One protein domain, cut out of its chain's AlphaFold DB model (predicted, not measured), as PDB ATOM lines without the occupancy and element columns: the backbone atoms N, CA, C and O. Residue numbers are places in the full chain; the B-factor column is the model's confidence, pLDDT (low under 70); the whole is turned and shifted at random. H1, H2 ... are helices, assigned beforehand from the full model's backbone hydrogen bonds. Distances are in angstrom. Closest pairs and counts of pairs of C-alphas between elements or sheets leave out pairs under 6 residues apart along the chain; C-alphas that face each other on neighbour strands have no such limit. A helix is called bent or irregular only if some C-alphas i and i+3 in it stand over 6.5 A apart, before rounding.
ATOM      1  N   ARG A   2      84.211 112.808 160.936       73.81
ATOM      2  CA  ARG A   2      85.325 111.824 160.855       73.81
ATOM      3  C   ARG A   2      86.370 112.071 159.738       73.81
ATOM      4  O   ARG A   2      87.551 111.862 159.973       73.81
ATOM      5  N   ARG A   3      85.987 112.571 158.552       80.81
ATOM      6  CA  ARG A   3      86.915 112.758 157.404       80.81
ATOM      7  C   ARG A   3      87.952 113.872 157.595       80.81
ATOM      8  O   ARG A   3      89.103 113.697 157.219       80.81
ATOM      9  N   LEU A   4      87.566 114.985 158.221       82.81
ATOM     10  CA  LEU A   4      88.486 116.089 158.521       82.81
ATOM     11  C   LEU A   4      89.575 115.651 159.514       82.81
ATOM     12  O   LEU A   4      90.750 115.938 159.313       82.81
ATOM     13  N   GLN A   5      89.193 114.894 160.547       84.38
ATOM     14  CA  GLN A   5      90.137 114.332 161.518       84.38
ATOM     15  C   GLN A   5      91.111 113.351 160.852       84.38
ATOM     16  O   GLN A   5      92.307 113.419 161.116       84.38
ATOM     17  N   VAL A   6      90.622 112.502 159.937       85.88
ATOM     18  CA  VAL A   6      91.471 111.597 159.141       85.88
ATOM     19  C   VAL A   6      92.434 112.380 158.243       85.88
ATOM     20  O   VAL A   6      93.621 112.068 158.228       85.88
ATOM     21  N   ALA A   7      91.979 113.440 157.564       86.31
ATOM     22  CA  ALA A   7      92.845 114.291 156.742       86.31
ATOM     23  C   ALA A   7      94.005 114.893 157.557       86.31
ATOM     24  O   ALA A   7      95.152 114.847 157.120       86.31
ATOM     25  N   ILE A   8      93.712 115.393 158.765       85.50
ATOM     26  CA  ILE A   8      94.693 115.995 159.685       85.50
ATOM     27  C   ILE A   8      95.652 114.948 160.272       85.50
ATOM     28  O   ILE A   8      96.843 115.218 160.433       85.50
ATOM     29  N   ALA A   9      95.133 113.778 160.650       86.12
ATOM     30  CA  ALA A   9      95.887 112.763 161.380       86.12
ATOM     31  C   ALA A   9      96.666 111.803 160.471       86.12
ATOM     32  O   ALA A   9      97.632 111.211 160.942       86.12
ATOM     33  N   SER A  10      96.292 111.666 159.193       86.00
ATOM     34  CA  SER A  10      96.864 110.692 158.246       86.00
ATOM     35  C   SER A  10      98.397 110.665 158.231       86.00
ATOM     36  O   SER A  10      98.989 109.595 158.277       86.00
ATOM     37  N   ARG A  11      99.051 111.833 158.272       85.12
ATOM     38  CA  ARG A  11     100.523 111.949 158.310       85.12
ATOM     39  C   ARG A  11     101.160 111.731 159.680       85.12
ATOM     40  O   ARG A  11     102.378 111.616 159.776       85.12
ATOM     41  N   LYS A  12     100.363 111.763 160.745       85.69
ATOM     42  CA  LYS A  12     100.820 111.676 162.140       85.69
ATOM     43  C   LYS A  12     100.691 110.259 162.706       85.69
ATOM     44  O   LYS A  12     101.234 109.987 163.771       85.69
ATOM     45  N   ILE A  13      99.977 109.366 162.018       85.81
ATOM     46  CA  ILE A  13      99.755 107.983 162.450       85.81
ATOM     47  C   ILE A  13     100.892 107.103 161.925       85.81
ATOM     48  O   ILE A  13     101.063 106.921 160.722       85.81
ATOM     49  N   LYS A  14     101.676 106.534 162.845       83.25
ATOM     50  CA  LYS A  14     102.803 105.654 162.516       83.25
ATOM     51  C   LYS A  14     102.305 104.364 161.847       83.25
ATOM     52  O   LYS A  14     101.431 103.699 162.390       83.25
ATOM     53  N   GLY A  15     102.893 104.003 160.704       81.88
ATOM     54  CA  GLY A  15     102.566 102.778 159.956       81.88
ATOM     55  C   GLY A  15     101.363 102.888 159.010       81.88
ATOM     56  O   GLY A  15     101.047 101.912 158.339       81.88
ATOM     57  N   LEU A  16     100.709 104.052 158.936       85.81
ATOM     58  CA  LEU A  16      99.646 104.317 157.968       85.81
ATOM     59  C   LEU A  16     100.235 104.930 156.694       85.81
ATOM     60  O   LEU A  16     100.931 105.943 156.767       85.81
ATOM     61  N   ASP A  17      99.909 104.363 155.533       88.00
ATOM     62  CA  ASP A  17     100.182 105.026 154.259       88.00
ATOM     63  C   ASP A  17      99.169 106.159 154.042       88.00
ATOM     64  O   ASP A  17      97.966 105.945 153.867       88.00
ATOM     65  N   ALA A  18      99.664 107.394 154.098       89.75
ATOM     66  CA  ALA A  18      98.835 108.581 153.995       89.75
ATOM     67  C   ALA A  18      98.303 108.817 152.570       89.75
ATOM     68  O   ALA A  18      97.267 109.469 152.434       89.75
ATOM     69  N   LEU A  19      98.956 108.313 151.514       90.94
ATOM     70  CA  LEU A  19      98.589 108.638 150.129       90.94
ATOM     71  C   LEU A  19      97.229 108.046 149.711       90.94
ATOM     72  O   LEU A  19      96.357 108.831 149.314       90.94
ATOM     73  N   PRO A  20      96.964 106.729 149.857       88.50
ATOM     74  CA  PRO A  20      95.645 106.157 149.580       88.50
ATOM     75  C   PRO A  20      94.558 106.742 150.487       88.50
ATOM     76  O   PRO A  20      93.439 106.988 150.047       88.50
ATOM     77  N   VAL A  21      94.892 107.037 151.747       90.50
ATOM     78  CA  VAL A  21      93.943 107.610 152.713       90.50
ATOM     79  C   VAL A  21      93.518 109.020 152.306       90.50
ATOM     80  O   VAL A  21      92.329 109.332 152.301       90.50
ATOM     81  N   LEU A  22      94.467 109.884 151.940       92.44
ATOM     82  CA  LEU A  22      94.171 111.241 151.473       92.44
ATOM     83  C   LEU A  22      93.416 111.219 150.138       92.44
ATOM     84  O   LEU A  22      92.494 112.011 149.944       92.44
ATOM     85  N   SER A  23      93.759 110.280 149.255       91.88
ATOM     86  CA  SER A  23      93.031 110.008 148.014       91.88
ATOM     87  C   SER A  23      91.558 109.669 148.295       91.88
ATOM     88  O   SER A  23      90.661 110.256 147.685       91.88
ATOM     89  N   GLU A  24      91.292 108.793 149.263       91.31
ATOM     90  CA  GLU A  24      89.945 108.371 149.657       91.31
ATOM     91  C   GLU A  24      89.140 109.492 150.335       91.31
ATOM     92  O   GLU A  24      87.940 109.659 150.091       91.31
ATOM     93  N   VAL A  25      89.809 110.308 151.156       92.81
ATOM     94  CA  VAL A  25      89.214 111.499 151.779       92.81
ATOM     95  C   VAL A  25      88.748 112.491 150.718       92.81
ATOM     96  O   VAL A  25      87.628 112.992 150.826       92.81
ATOM     97  N   LEU A  26      89.586 112.768 149.716       92.31
ATOM     98  CA  LEU A  26      89.251 113.677 148.618       92.31
ATOM     99  C   LEU A  26      88.102 113.137 147.759       92.31
ATOM    100  O   LEU A  26      87.296 113.923 147.277       92.31
ATOM    101  N   GLU A  27      87.981 111.816 147.619       90.94
ATOM    102  CA  GLU A  27      86.878 111.213 146.869       90.94
ATOM    103  C   GLU A  27      85.520 111.408 147.553       90.94
ATOM    104  O   GLU A  27      84.523 111.744 146.914       90.94
ATOM    105  N   HIS A  28      85.486 111.278 148.878       90.75
ATOM    106  CA  HIS A  28      84.241 111.212 149.644       90.75
ATOM    107  C   HIS A  28      83.906 112.486 150.432       90.75
ATOM    108  O   HIS A  28      83.011 112.468 151.289       90.75
ATOM    109  N   CYS A  29      84.611 113.598 150.204       87.38
ATOM    110  CA  CYS A  29      84.354 114.854 150.919       87.38
ATOM    111  C   CYS A  29      83.173 115.669 150.361       87.38
ATOM    112  O   CYS A  29      82.769 116.647 150.987       87.38
ATOM    113  N   GLY A  30      82.583 115.268 149.231       83.56
ATOM    114  CA  GLY A  30      81.437 115.960 148.635       83.56
ATOM    115  C   GLY A  30      81.760 117.415 148.278       83.56
ATOM    116  O   GLY A  30      82.783 117.685 147.657       83.56
ATOM    117  N   GLN A  31      80.889 118.347 148.681       79.88
ATOM    118  CA  GLN A  31      81.022 119.794 148.436       79.88
ATOM    119  C   GLN A  31      81.667 120.559 149.614       79.88
ATOM    120  O   GLN A  31      81.534 121.780 149.716       79.88
ATOM    121  N   ASP A  32      82.330 119.858 150.542       83.19
ATOM    122  CA  ASP A  32      83.008 120.483 151.683       83.19
ATOM    123  C   ASP A  32      84.166 121.377 151.204       83.19
ATOM    124  O   ASP A  32      85.070 120.923 150.504       83.19
ATOM    125  N   LYS A  33      84.140 122.660 151.583       79.31
ATOM    126  CA  LYS A  33      85.129 123.659 151.142       79.31
ATOM    127  C   LYS A  33      86.435 123.628 151.947       79.31
ATOM    128  O   LYS A  33      87.443 124.151 151.479       79.31
ATOM    129  N   LEU A  34      86.439 123.037 153.145       84.81
ATOM    130  CA  LEU A  34      87.584 123.042 154.061       84.81
ATOM    131  C   LEU A  34      88.455 121.793 153.896       84.81
ATOM    132  O   LEU A  34      89.683 121.894 153.846       84.81
ATOM    133  N   ILE A  35      87.829 120.616 153.794       87.75
ATOM    134  CA  ILE A  35      88.531 119.327 153.719       87.75
ATOM    135  C   ILE A  35      89.561 119.283 152.574       87.75
ATOM    136  O   ILE A  35      90.686 118.865 152.851       87.75
ATOM    137  N   PRO A  36      89.276 119.748 151.338       88.62
ATOM    138  CA  PRO A  36      90.256 119.727 150.252       88.62
ATOM    139  C   PRO A  36      91.515 120.548 150.548       88.62
ATOM    140  O   PRO A  36      92.614 120.126 150.201       88.62
ATOM    141  N   SER A  37      91.381 121.691 151.228       86.38
ATOM    142  CA  SER A  37      92.519 122.542 151.607       86.38
ATOM    143  C   SER A  37      93.411 121.859 152.650       86.38
ATOM    144  O   SER A  37      94.634 121.801 152.513       86.38
ATOM    145  N   ILE A  38      92.794 121.250 153.664       87.81
ATOM    146  CA  ILE A  38      93.515 120.513 154.707       87.81
ATOM    147  C   ILE A  38      94.161 119.242 154.148       87.81
ATOM    148  O   ILE A  38      95.314 118.943 154.466       87.81
ATOM    149  N   ALA A  39      93.451 118.508 153.292       90.62
ATOM    150  CA  ALA A  39      93.995 117.353 152.591       90.62
ATOM    151  C   ALA A  39      95.170 117.763 151.693       90.62
ATOM    152  O   ALA A  39      96.207 117.107 151.728       90.62
ATOM    153  N   TRP A  40      95.066 118.886 150.973       91.69
ATOM    154  CA  TRP A  40      96.149 119.425 150.150       91.69
ATOM    155  C   TRP A  40      97.424 119.708 150.953       91.69
ATOM    156  O   TRP A  40      98.496 119.275 150.539       91.69
ATOM    157  N   ASN A  41      97.324 120.364 152.115       88.19
ATOM    158  CA  ASN A  41      98.477 120.661 152.984       88.19
ATOM    159  C   ASN A  41      99.228 119.401 153.446       88.19
ATOM    160  O   ASN A  41     100.432 119.436 153.695       88.19
ATOM    161  N   ASN A  42      98.522 118.276 153.548       89.25
ATOM    162  CA  ASN A  42      99.121 116.990 153.884       89.25
ATOM    163  C   ASN A  42      99.604 116.230 152.638       89.25
ATOM    164  O   ASN A  42     100.614 115.535 152.693       89.25
ATOM    165  N   LEU A  43      98.925 116.390 151.508       91.31
ATOM    166  CA  LEU A  43      99.220 115.678 150.273       91.31
ATOM    167  C   LEU A  43     100.421 116.260 149.517       91.31
ATOM    168  O   LEU A  43     101.266 115.504 149.049       91.31
ATOM    169  N   HIS A  44     100.518 117.586 149.379       87.88
ATOM    170  CA  HIS A  44     101.472 118.194 148.446       87.88
ATOM    171  C   HIS A  44     102.955 117.856 148.703       87.88
ATOM    172  O   HIS A  44     103.670 117.742 147.712       87.88
ATOM    173  N   PRO A  45     103.449 117.663 149.949       87.50
ATOM    174  CA  PRO A  45     104.834 117.238 150.170       87.50
ATOM    175  C   PRO A  45     105.069 115.782 149.758       87.50
ATOM    176  O   PRO A  45     106.162 115.435 149.336       87.50
ATOM    177  N   LEU A  46     104.045 114.928 149.874       90.00
ATOM    178  CA  LEU A  46     104.137 113.513 149.502       90.00
ATOM    179  C   LEU A  46     104.154 113.336 147.980       90.00
ATOM    180  O   LEU A  46     104.811 112.433 147.477       90.00
ATOM    181  N   LEU A  47     103.489 114.231 147.241       90.44
ATOM    182  CA  LEU A  47     103.534 114.247 145.775       90.44
ATOM    183  C   LEU A  47     104.928 114.545 145.208       90.44
ATOM    184  O   LEU A  47     105.176 114.219 144.055       90.44
ATOM    185  N   GLU A  48     105.823 115.163 145.984       86.75
ATOM    186  CA  GLU A  48     107.203 115.425 145.553       86.75
ATOM    187  C   GLU A  48     108.100 114.185 145.667       86.75
ATOM    188  O   GLU A  48     109.142 114.134 145.020       86.75
ATOM    189  N   THR A  49     107.713 113.201 146.485       86.56
ATOM    190  CA  THR A  49     108.516 111.999 146.764       86.56
ATOM    191  C   THR A  49     107.902 110.715 146.219       86.56
ATOM    192  O   THR A  49     108.635 109.798 145.874       86.56
ATOM    193  N   ASP A  50     106.571 110.624 146.164       91.00
ATOM    194  CA  ASP A  50     105.850 109.434 145.702       91.00
ATOM    195  C   ASP A  50     104.527 109.812 145.012       91.00
ATOM    196  O   ASP A  50     103.415 109.567 145.488       91.00
ATOM    197  N   SER A  51     104.637 110.462 143.854       93.88
ATOM    198  CA  SER A  51     103.469 110.777 143.029       93.88
ATOM    199  C   SER A  51     102.827 109.533 142.408       93.88
ATOM    200  O   SER A  51     101.620 109.531 142.160       93.88
ATOM    201  N   ALA A  52     103.614 108.485 142.146       94.25
ATOM    202  CA  ALA A  52     103.175 107.301 141.417       94.25
ATOM    203  C   ALA A  52     102.114 106.518 142.200       94.25
ATOM    204  O   ALA A  52     101.059 106.193 141.644       94.25
ATOM    205  N   THR A  53     102.338 106.291 143.500       93.12
ATOM    206  CA  THR A  53     101.368 105.622 144.379       93.12
ATOM    207  C   THR A  53     100.052 106.395 144.441       93.12
ATOM    208  O   THR A  53      98.971 105.819 144.280       93.12
ATOM    209  N   PHE A  54     100.122 107.720 144.599       94.12
ATOM    210  CA  PHE A  54      98.927 108.559 144.653       94.12
ATOM    211  C   PHE A  54      98.138 108.534 143.341       94.12
ATOM    212  O   PHE A  54      96.928 108.305 143.351       94.12
ATOM    213  N   VAL A  55      98.803 108.746 142.201       94.69
ATOM    214  CA  VAL A  55      98.134 108.771 140.892       94.69
ATOM    215  C   VAL A  55      97.549 107.403 140.546       94.69
ATOM    216  O   VAL A  55      96.446 107.343 140.006       94.69
ATOM    217  N   SER A  56      98.214 106.304 140.915       93.50
ATOM    218  CA  SER A  56      97.654 104.952 140.787       93.50
ATOM    219  C   SER A  56      96.339 104.806 141.569       93.50
ATOM    220  O   SER A  56      95.328 104.381 141.009       93.50
ATOM    221  N   SER A  57      96.311 105.274 142.824       92.50
ATOM    222  CA  SER A  57      95.098 105.295 143.655       92.50
ATOM    223  C   SER A  57      93.988 106.190 143.088       92.50
ATOM    224  O   SER A  57      92.808 105.883 143.239       92.50
ATOM    225  N   VAL A  58      94.327 107.307 142.440       92.88
ATOM    226  CA  VAL A  58      93.326 108.152 141.769       92.88
ATOM    227  C   VAL A  58      92.756 107.444 140.540       92.88
ATOM    228  O   VAL A  58      91.546 107.456 140.339       92.88
ATOM    229  N   ARG A  59      93.601 106.781 139.742       92.81
ATOM    230  CA  ARG A  59      93.191 106.092 138.508       92.81
ATOM    231  C   ARG A  59      92.325 104.864 138.735       92.81
ATOM    232  O   ARG A  59      91.561 104.514 137.841       92.81
ATOM    233  N   SER A  60      92.434 104.216 139.893       90.81
ATOM    234  CA  SER A  60      91.568 103.088 140.245       90.81
ATOM    235  C   SER A  60      90.127 103.506 140.553       90.81
ATOM    236  O   SER A  60      89.283 102.643 140.768       90.81
ATOM    237  N   LYS A  61      89.829 104.811 140.607       89.81
ATOM    238  CA  LYS A  61      88.487 105.320 140.899       89.81
ATOM    239  C   LYS A  61      87.630 105.366 139.645       89.81
ATOM    240  O   LYS A  61      88.072 105.775 138.572       89.81
ATOM    241  N   GLU A  62      86.358 105.019 139.803       86.75
ATOM    242  CA  GLU A  62      85.392 105.087 138.706       86.75
ATOM    243  C   GLU A  62      85.124 106.540 138.282       86.75
ATOM    244  O   GLU A  62      85.081 106.856 137.088       86.75
ATOM    245  N   ARG A  63      84.993 107.447 139.258       89.62
ATOM    246  CA  ARG A  63      84.574 108.841 139.061       89.62
ATOM    247  C   ARG A  63      85.678 109.828 139.441       89.62
ATOM    248  O   ARG A  63      86.599 109.510 140.184       89.62
ATOM    249  N   LEU A  64      85.560 111.043 138.906       92.12
ATOM    250  CA  LEU A  64      86.357 112.192 139.322       92.12
ATOM    251  C   LEU A  64      85.514 113.034 140.288       92.12
ATOM    252  O   LEU A  64      84.600 113.740 139.865       92.12
ATOM    253  N   SER A  65      85.801 112.947 141.585       92.69
ATOM    254  CA  SER A  65      85.136 113.780 142.595       92.69
ATOM    255  C   SER A  65      85.457 115.277 142.435       92.69
ATOM    256  O   SER A  65      86.546 115.633 141.975       92.69
ATOM    257  N   PRO A  66      84.566 116.192 142.880       91.12
ATOM    258  CA  PRO A  66      84.777 117.641 142.765       91.12
ATOM    259  C   PRO A  66      86.084 118.148 143.394       91.12
ATOM    260  O   PRO A  66      86.720 119.065 142.865       91.12
ATOM    261  N   ALA A  67      86.510 117.553 144.511       91.50
ATOM    262  CA  ALA A  67      87.745 117.935 145.187       91.50
ATOM    263  C   ALA A  67      88.990 117.492 144.408       91.50
ATOM    264  O   ALA A  67      89.914 118.291 144.244       91.50
ATOM    265  N   LEU A  68      89.004 116.264 143.873       93.38
ATOM    266  CA  LEU A  68      90.078 115.806 142.988       93.38
ATOM    267  C   LEU A  68      90.120 116.637 141.706       93.38
ATOM    268  O   LEU A  68      91.194 117.092 141.321       93.38
ATOM    269  N   ALA A  69      88.965 116.912 141.098       91.81
ATOM    270  CA  ALA A  69      88.849 117.755 139.910       91.81
ATOM    271  C   ALA A  69      89.483 119.139 140.145       91.81
ATOM    272  O   ALA A  69      90.314 119.598 139.366       91.81
ATOM    273  N   THR A  70      89.151 119.772 141.275       90.44
ATOM    274  CA  THR A  70      89.638 121.111 141.641       90.44
ATOM    275  C   THR A  70      91.134 121.137 141.966       90.44
ATOM    276  O   THR A  70      91.813 122.112 141.648       90.44
ATOM    277  N   LEU A  71      91.669 120.090 142.601       93.44
ATOM    278  CA  LEU A  71      93.083 120.034 142.991       93.44
ATOM    279  C   LEU A  71      94.010 119.516 141.883       93.44
ATOM    280  O   LEU A  71      95.215 119.758 141.964       93.44
ATOM    281  N   SER A  72      93.481 118.855 140.851       95.38
ATOM    282  CA  SER A  72      94.275 118.211 139.792       95.38
ATOM    283  C   SER A  72      95.301 119.138 139.115       95.38
ATOM    284  O   SER A  72      96.462 118.735 139.023       95.38
ATOM    285  N   PRO A  73      94.977 120.393 138.732       94.31
ATOM    286  CA  PRO A  73      95.978 121.289 138.143       94.31
ATOM    287  C   PRO A  73      97.138 121.592 139.102       94.31
ATOM    288  O   PRO A  73      98.300 121.555 138.711       94.31
ATOM    289  N   ARG A  74      96.845 121.797 140.395       92.94
ATOM    290  CA  ARG A  74      97.871 122.040 141.426       92.94
ATOM    291  C   ARG A  74      98.733 120.805 141.675       92.94
ATOM    292  O   ARG A  74      99.923 120.943 141.948       92.94
ATOM    293  N   MET A  75      98.144 119.610 141.599       95.25
ATOM    294  CA  MET A  75      98.879 118.345 141.690       95.25
ATOM    295  C   MET A  75      99.879 118.226 140.538       95.25
ATOM    296  O   MET A  75     101.047 117.956 140.798       95.25
ATOM    297  N   VAL A  76      99.456 118.512 139.300       97.00
ATOM    298  CA  VAL A  76     100.346 118.547 138.126       97.00
ATOM    299  C   VAL A  76     101.511 119.513 138.346       97.00
ATOM    300  O   VAL A  76     102.664 119.112 138.215       97.00
ATOM    301  N   GLU A  77     101.234 120.757 138.753       92.38
ATOM    302  CA  GLU A  77     102.293 121.741 139.023       92.38
ATOM    303  C   GLU A  77     103.269 121.272 140.102       92.38
ATOM    304  O   GLU A  77     104.473 121.500 139.980       92.38
ATOM    305  N   ARG A  78     102.758 120.646 141.169       93.12
ATOM    306  CA  ARG A  78     103.565 120.172 142.296       93.12
ATOM    307  C   ARG A  78     104.467 119.010 141.892       93.12
ATOM    308  O   ARG A  78     105.646 119.065 142.212       93.12
ATOM    309  N   ILE A  79     103.942 118.025 141.160       95.38
ATOM    310  CA  ILE A  79     104.727 116.886 140.654       95.38
ATOM    311  C   ILE A  79     105.829 117.385 139.710       95.38
ATOM    312  O   ILE A  79     106.977 116.973 139.835       95.38
ATOM    313  N   LEU A  80     105.514 118.328 138.815       94.06
ATOM    314  CA  LEU A  80     106.501 118.921 137.903       94.06
ATOM    315  C   LEU A  80     107.524 119.829 138.597       94.06
ATOM    316  O   LEU A  80     108.591 120.069 138.044       94.06
ATOM    317  N   SER A  81     107.209 120.348 139.785       91.44
ATOM    318  CA  SER A  81     108.130 121.179 140.574       91.44
ATOM    319  C   SER A  81     108.966 120.368 141.574       91.44
ATOM    320  O   SER A  81     109.724 120.964 142.337       91.44
ATOM    321  N   ALA A  82     108.806 119.041 141.618       89.38
ATOM    322  CA  ALA A  82     109.593 118.170 142.480       89.38
ATOM    323  C   ALA A  82     111.069 118.144 142.050       89.38
ATOM    324  O   ALA A  82     111.408 118.468 140.912       89.38
ATOM    325  N   ARG A  83     111.957 117.718 142.956       86.38
ATOM    326  CA  ARG A  83     113.387 117.547 142.640       86.38
ATOM    327  C   ARG A  83     113.605 116.524 141.520       86.38
ATOM    328  O   ARG A  83     114.482 116.721 140.687       86.38
ATOM    329  N   GLU A  84     112.799 115.466 141.519       87.56
ATOM    330  CA  GLU A  84     112.770 114.414 140.501       87.56
ATOM    331  C   GLU A  84     111.330 114.282 139.977       87.56
ATOM    332  O   GLU A  84     110.531 113.522 140.526       87.56
ATOM    333  N   PRO A  85     110.943 115.084 138.967       92.81
ATOM    334  CA  PRO A  85     109.592 115.052 138.421       92.81
ATOM    335  C   PRO A  85     109.249 113.704 137.786       92.81
ATOM    336  O   PRO A  85     110.018 113.170 136.995       92.81
ATOM    337  N   ASN A  86     108.052 113.190 138.062       94.81
ATOM    338  CA  ASN A  86     107.573 111.942 137.472       94.81
ATOM    339  C   ASN A  86     106.640 112.221 136.280       94.81
ATOM    340  O   ASN A  86     105.445 112.493 136.452       94.81
ATOM    341  N   ALA A  87     107.188 112.150 135.066       95.88
ATOM    342  CA  ALA A  87     106.471 112.415 133.818       95.88
ATOM    343  C   ALA A  87     105.252 111.496 133.608       95.88
ATOM    344  O   ALA A  87     104.170 111.972 133.255       95.88
ATOM    345  N   ALA A  88     105.395 110.199 133.900       96.56
ATOM    346  CA  ALA A  88     104.322 109.215 133.754       96.56
ATOM    347  C   ALA A  88     103.125 109.516 134.677       96.56
ATOM    348  O   ALA A  88     101.968 109.430 134.261       96.56
ATOM    349  N   SER A  89     103.380 109.940 135.921       97.00
ATOM    350  CA  SER A  89     102.339 110.352 136.877       97.00
ATOM    351  C   SER A  89     101.558 111.559 136.363       97.00
ATOM    352  O   SER A  89     100.332 111.599 136.477       97.00
ATOM    353  N   VAL A  90     102.252 112.530 135.761       97.69
ATOM    354  CA  VAL A  90     101.620 113.703 135.147       97.69
ATOM    355  C   VAL A  90     100.735 113.279 133.980       97.69
ATOM    356  O   VAL A  90      99.547 113.600 133.984       97.69
ATOM    357  N   ALA A  91     101.265 112.518 133.019       97.44
ATOM    358  CA  ALA A  91     100.501 112.077 131.854       97.44
ATOM    359  C   ALA A  91      99.270 111.245 132.244       97.44
ATOM    360  O   ALA A  91      98.172 111.473 131.731       97.44
ATOM    361  N   ALA A  92      99.423 110.342 133.212       97.31
ATOM    362  CA  ALA A  92      98.342 109.484 133.669       97.31
ATOM    363  C   ALA A  92      97.246 110.265 134.423       97.31
ATOM    364  O   ALA A  92      96.060 109.980 134.240       97.31
ATOM    365  N   LEU A  93      97.616 111.278 135.218       96.94
ATOM    366  CA  LEU A  93      96.657 112.177 135.863       96.94
ATOM    367  C   LEU A  93      95.931 113.055 134.835       96.94
ATOM    368  O   LEU A  93      94.706 113.158 134.883       96.94
ATOM    369  N   VAL A  94      96.655 113.645 133.876       97.00
ATOM    370  CA  VAL A  94      96.054 114.443 132.794       97.00
ATOM    371  C   VAL A  94      95.053 113.607 132.000       97.00
ATOM    372  O   VAL A  94      93.928 114.058 131.799       97.00
ATOM    373  N   LYS A  95      95.414 112.379 131.609       96.19
ATOM    374  CA  LYS A  95      94.520 111.452 130.902       96.19
ATOM    375  C   LYS A  95      93.270 111.126 131.720       96.19
ATOM    376  O   LYS A  95      92.160 111.252 131.212       96.19
ATOM    377  N   PHE A  96      93.431 110.779 133.000       95.81
ATOM    378  CA  PHE A  96      92.303 110.456 133.878       95.81
ATOM    379  C   PHE A  96      91.280 111.597 133.976       95.81
ATOM    380  O   PHE A  96      90.072 111.347 133.921       95.81
ATOM    381  N   VAL A  97      91.769 112.837 134.099       95.75
ATOM    382  CA  VAL A  97      90.929 114.041 134.150       95.75
ATOM    383  C   VAL A  97      90.319 114.337 132.779       95.75
ATOM    384  O   VAL A  97      89.127 114.611 132.705       95.75
ATOM    385  N   ALA A  98      91.080 114.222 131.687       93.38
ATOM    386  CA  ALA A  98      90.616 114.498 130.321       93.38
ATOM    387  C   ALA A  98      89.469 113.592 129.843       93.38
ATOM    388  O   ALA A  98      88.682 113.995 128.982       93.38
ATOM    389  N   ASP A  99      89.354 112.395 130.416       92.00
ATOM    390  CA  ASP A  99      88.259 111.461 130.138       92.00
ATOM    391  C   ASP A  99      86.954 111.812 130.864       92.00
ATOM    392  O   ASP A  99      85.911 111.241 130.555       92.00
ATOM    393  N   ARG A 100      86.999 112.719 131.850       92.69
ATOM    394  CA  ARG A 100      85.885 112.967 132.783       92.69
ATOM    395  C   ARG A 100      85.485 114.436 132.896       92.69
ATOM    396  O   ARG A 100      84.307 114.723 133.070       92.69
ATOM    397  N   ASP A 101      86.439 115.358 132.804       92.06
ATOM    398  CA  ASP A 101      86.230 116.797 132.966       92.06
ATOM    399  C   ASP A 101      87.173 117.583 132.041       92.06
ATOM    400  O   ASP A 101      88.362 117.779 132.320       92.06
ATOM    401  N   GLY A 102      86.624 118.046 130.914       89.19
ATOM    402  CA  GLY A 102      87.385 118.772 129.899       89.19
ATOM    403  C   GLY A 102      87.934 120.119 130.379       89.19
ATOM    404  O   GLY A 102      89.027 120.510 129.973       89.19
ATOM    405  N   GLU A 103      87.224 120.815 131.270       88.19
ATOM    406  CA  GLU A 103      87.645 122.127 131.770       88.19
ATOM    407  C   GLU A 103      88.794 121.994 132.775       88.19
ATOM    408  O   GLU A 103      89.782 122.731 132.711       88.19
ATOM    409  N   ARG A 104      88.739 121.002 133.666       93.00
ATOM    410  CA  ARG A 104      89.863 120.719 134.574       93.00
ATOM    411  C   ARG A 104      91.066 120.163 133.838       93.00
ATOM    412  O   ARG A 104      92.194 120.537 134.154       93.00
ATOM    413  N   ALA A 105      90.849 119.349 132.812       93.25
ATOM    414  CA  ALA A 105      91.933 118.875 131.967       93.25
ATOM    415  C   ALA A 105      92.625 120.025 131.221       93.25
ATOM    416  O   ALA A 105      93.853 120.064 131.182       93.25
ATOM    417  N   ARG A 106      91.871 121.014 130.721       91.06
ATOM    418  CA  ARG A 106      92.421 122.255 130.147       91.06
ATOM    419  C   ARG A 106      93.381 122.953 131.121       91.06
ATOM    420  O   ARG A 106      94.492 123.322 130.743       91.06
ATOM    421  N   GLN A 107      92.980 123.078 132.387       90.44
ATOM    422  CA  GLN A 107      93.805 123.664 133.451       90.44
ATOM    423  C   GLN A 107      95.047 122.808 133.756       90.44
ATOM    424  O   GLN A 107      96.130 123.359 133.939       90.44
ATOM    425  N   CYS A 108      94.935 121.476 133.739       95.75
ATOM    426  CA  CYS A 108      96.087 120.578 133.859       95.75
ATOM    427  C   CYS A 108      97.089 120.758 132.706       95.75
ATOM    428  O   CYS A 108      98.286 120.851 132.956       95.75
ATOM    429  N   LEU A 109      96.629 120.856 131.454       94.94
ATOM    430  CA  LEU A 109      97.507 121.098 130.299       94.94
ATOM    431  C   LEU A 109      98.217 122.459 130.399       94.94
ATOM    432  O   LEU A 109      99.405 122.565 130.095       94.94
ATOM    433  N   SER A 110      97.515 123.489 130.881       90.06
ATOM    434  CA  SER A 110      98.114 124.796 131.174       90.06
ATOM    435  C   SER A 110      99.169 124.717 132.284       90.06
ATOM    436  O   SER A 110     100.221 125.342 132.154       90.06
ATOM    437  N   ALA A 111      98.918 123.944 133.344       91.56
ATOM    438  CA  ALA A 111      99.871 123.696 134.427       91.56
ATOM    439  C   ALA A 111     101.131 122.962 133.942       91.56
ATOM    440  O   ALA A 111     102.234 123.268 134.392       91.56
ATOM    441  N   VAL A 112     100.992 122.030 132.990       94.69
ATOM    442  CA  VAL A 112     102.151 121.434 132.310       94.69
ATOM    443  C   VAL A 112     102.933 122.518 131.571       94.69
ATOM    444  O   VAL A 112     104.127 122.693 131.808       94.69
ATOM    445  N   SER A 113     102.252 123.275 130.705       90.12
ATOM    446  CA  SER A 113     102.863 124.311 129.866       90.12
ATOM    447  C   SER A 113     103.654 125.346 130.669       90.12
ATOM    448  O   SER A 113     104.781 125.687 130.303       90.12
ATOM    449  N   SER A 114     103.096 125.804 131.796       85.38
ATOM    450  CA  SER A 114     103.714 126.821 132.655       85.38
ATOM    451  C   SER A 114     105.023 126.350 133.296       85.38
ATOM    452  O   SER A 114     105.899 127.171 133.572       85.38
ATOM    453  N   LYS A 115     105.189 125.036 133.499       89.00
ATOM    454  CA  LYS A 115     106.384 124.437 134.106       89.00
ATOM    455  C   LYS A 115     107.450 124.030 133.101       89.00
ATOM    456  O   LYS A 115     108.607 123.961 133.497       89.00
ATOM    457  N   LEU A 116     107.108 123.849 131.821       88.56
ATOM    458  CA  LEU A 116     108.040 123.361 130.792       88.56
ATOM    459  C   LEU A 116     109.376 124.112 130.753       88.56
ATOM    460  O   LEU A 116     110.418 123.484 130.640       88.56
ATOM    461  N   ALA A 117     109.361 125.443 130.875       84.50
ATOM    462  CA  ALA A 117     110.583 126.249 130.788       84.50
ATOM    463  C   ALA A 117     111.548 126.056 131.975       84.50
ATOM    464  O   ALA A 117     112.719 126.398 131.860       84.50
ATOM    465  N   ALA A 118     111.062 125.546 133.110       86.06
ATOM    466  CA  ALA A 118     111.861 125.309 134.312       86.06
ATOM    467  C   ALA A 118     112.387 123.865 134.411       86.06
ATOM    468  O   ALA A 118     113.170 123.565 135.311       86.06
TER     469      ALA A 118
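What this domain is: This is residues 2 to 118 of the 769 residues of a protein of Verrucomicrobia bacterium (UniProt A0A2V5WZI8). Two rows of roughly aligned helices, side by side, make a stack: H1, H3, H5 and H7 run one way in one row, and H2, H4 and H6 run the opposite way in the other. The chain passes back and forth between the rows from H1 at one end of the stack to H7 at the other, with H4 and H5 nearest the middle. The printed part has 117 residues with seven named helices, H1 to H7 in chain order, and no named strand; the class is all helix. It is compact, with a radius of gyration of the C-alphas of 13.4 A and spans of 39 by 29 by 23 A.

How they stand to each other: H1, residues 2 to 9, and H2, residues 18 to 27, form a helical hairpin; they touch, closest at the C-alphas of Arg 3 and Val 25, 6.2 A apart, at a shallow tilt of 32 degrees, only just short of steep. H3, residues 35 to 43, touches H1 and runs the same way, with the C-alphas of Ala 7 and Ala 39 closest at 5.3 A. H4, residues 51 to 59, is apart from H3 but touches H2, closest at the C-alphas of Leu 19 and Phe 54, 5.5 A. H5, residues 66 to 80, touches H2 only at their ends, with residues 66 to 68 of H5 alone; the closest C-alphas, Leu 26 and Ala 67, are 5.7 A apart. H5 is irregular: C-alphas 70 and 73 are 7.2 A apart. H6, residues 87 to 98, touches H4, with the C-alphas of Ala 52 and Ser 89 closest at 5.5 A. H7, residues 102 to 116, touches H5 at a shallow tilt of 15 degrees, the same way, with the C-alphas of Pro 73 and Cys 108 closest at 4.3 A. H5, H6 and H7 form an up and down bundle, each helix running against the one before it. Every O i to N i+4 pair is within hydrogen-bond range in H1, H2, H3, H4 and H6; in H5 it is 9 of 11 and in H7 10 of 11.

Where its parts are: H1 begins at C-alpha 2, (85.325, 111.824, 160.855). H2 measures 14.2 A from first to last C-alpha, H6 16.4 A, H7 21.2 A and H5 22.3 A. H5 begins at C-alpha 66, (84.777, 117.641, 142.765), and H7 ends at C-alpha 116, (108.040, 123.361, 130.792).

The domain as a whole: The two C-alphas farthest apart, those of Arg 2 and Ala 117, are 41.8 A apart. The printed part has no cut. The link from H6 to H7 is tight, the other links are short, and no link is long. The mean pLDDT of the printed part is 90.3, and no printed residue is under 70.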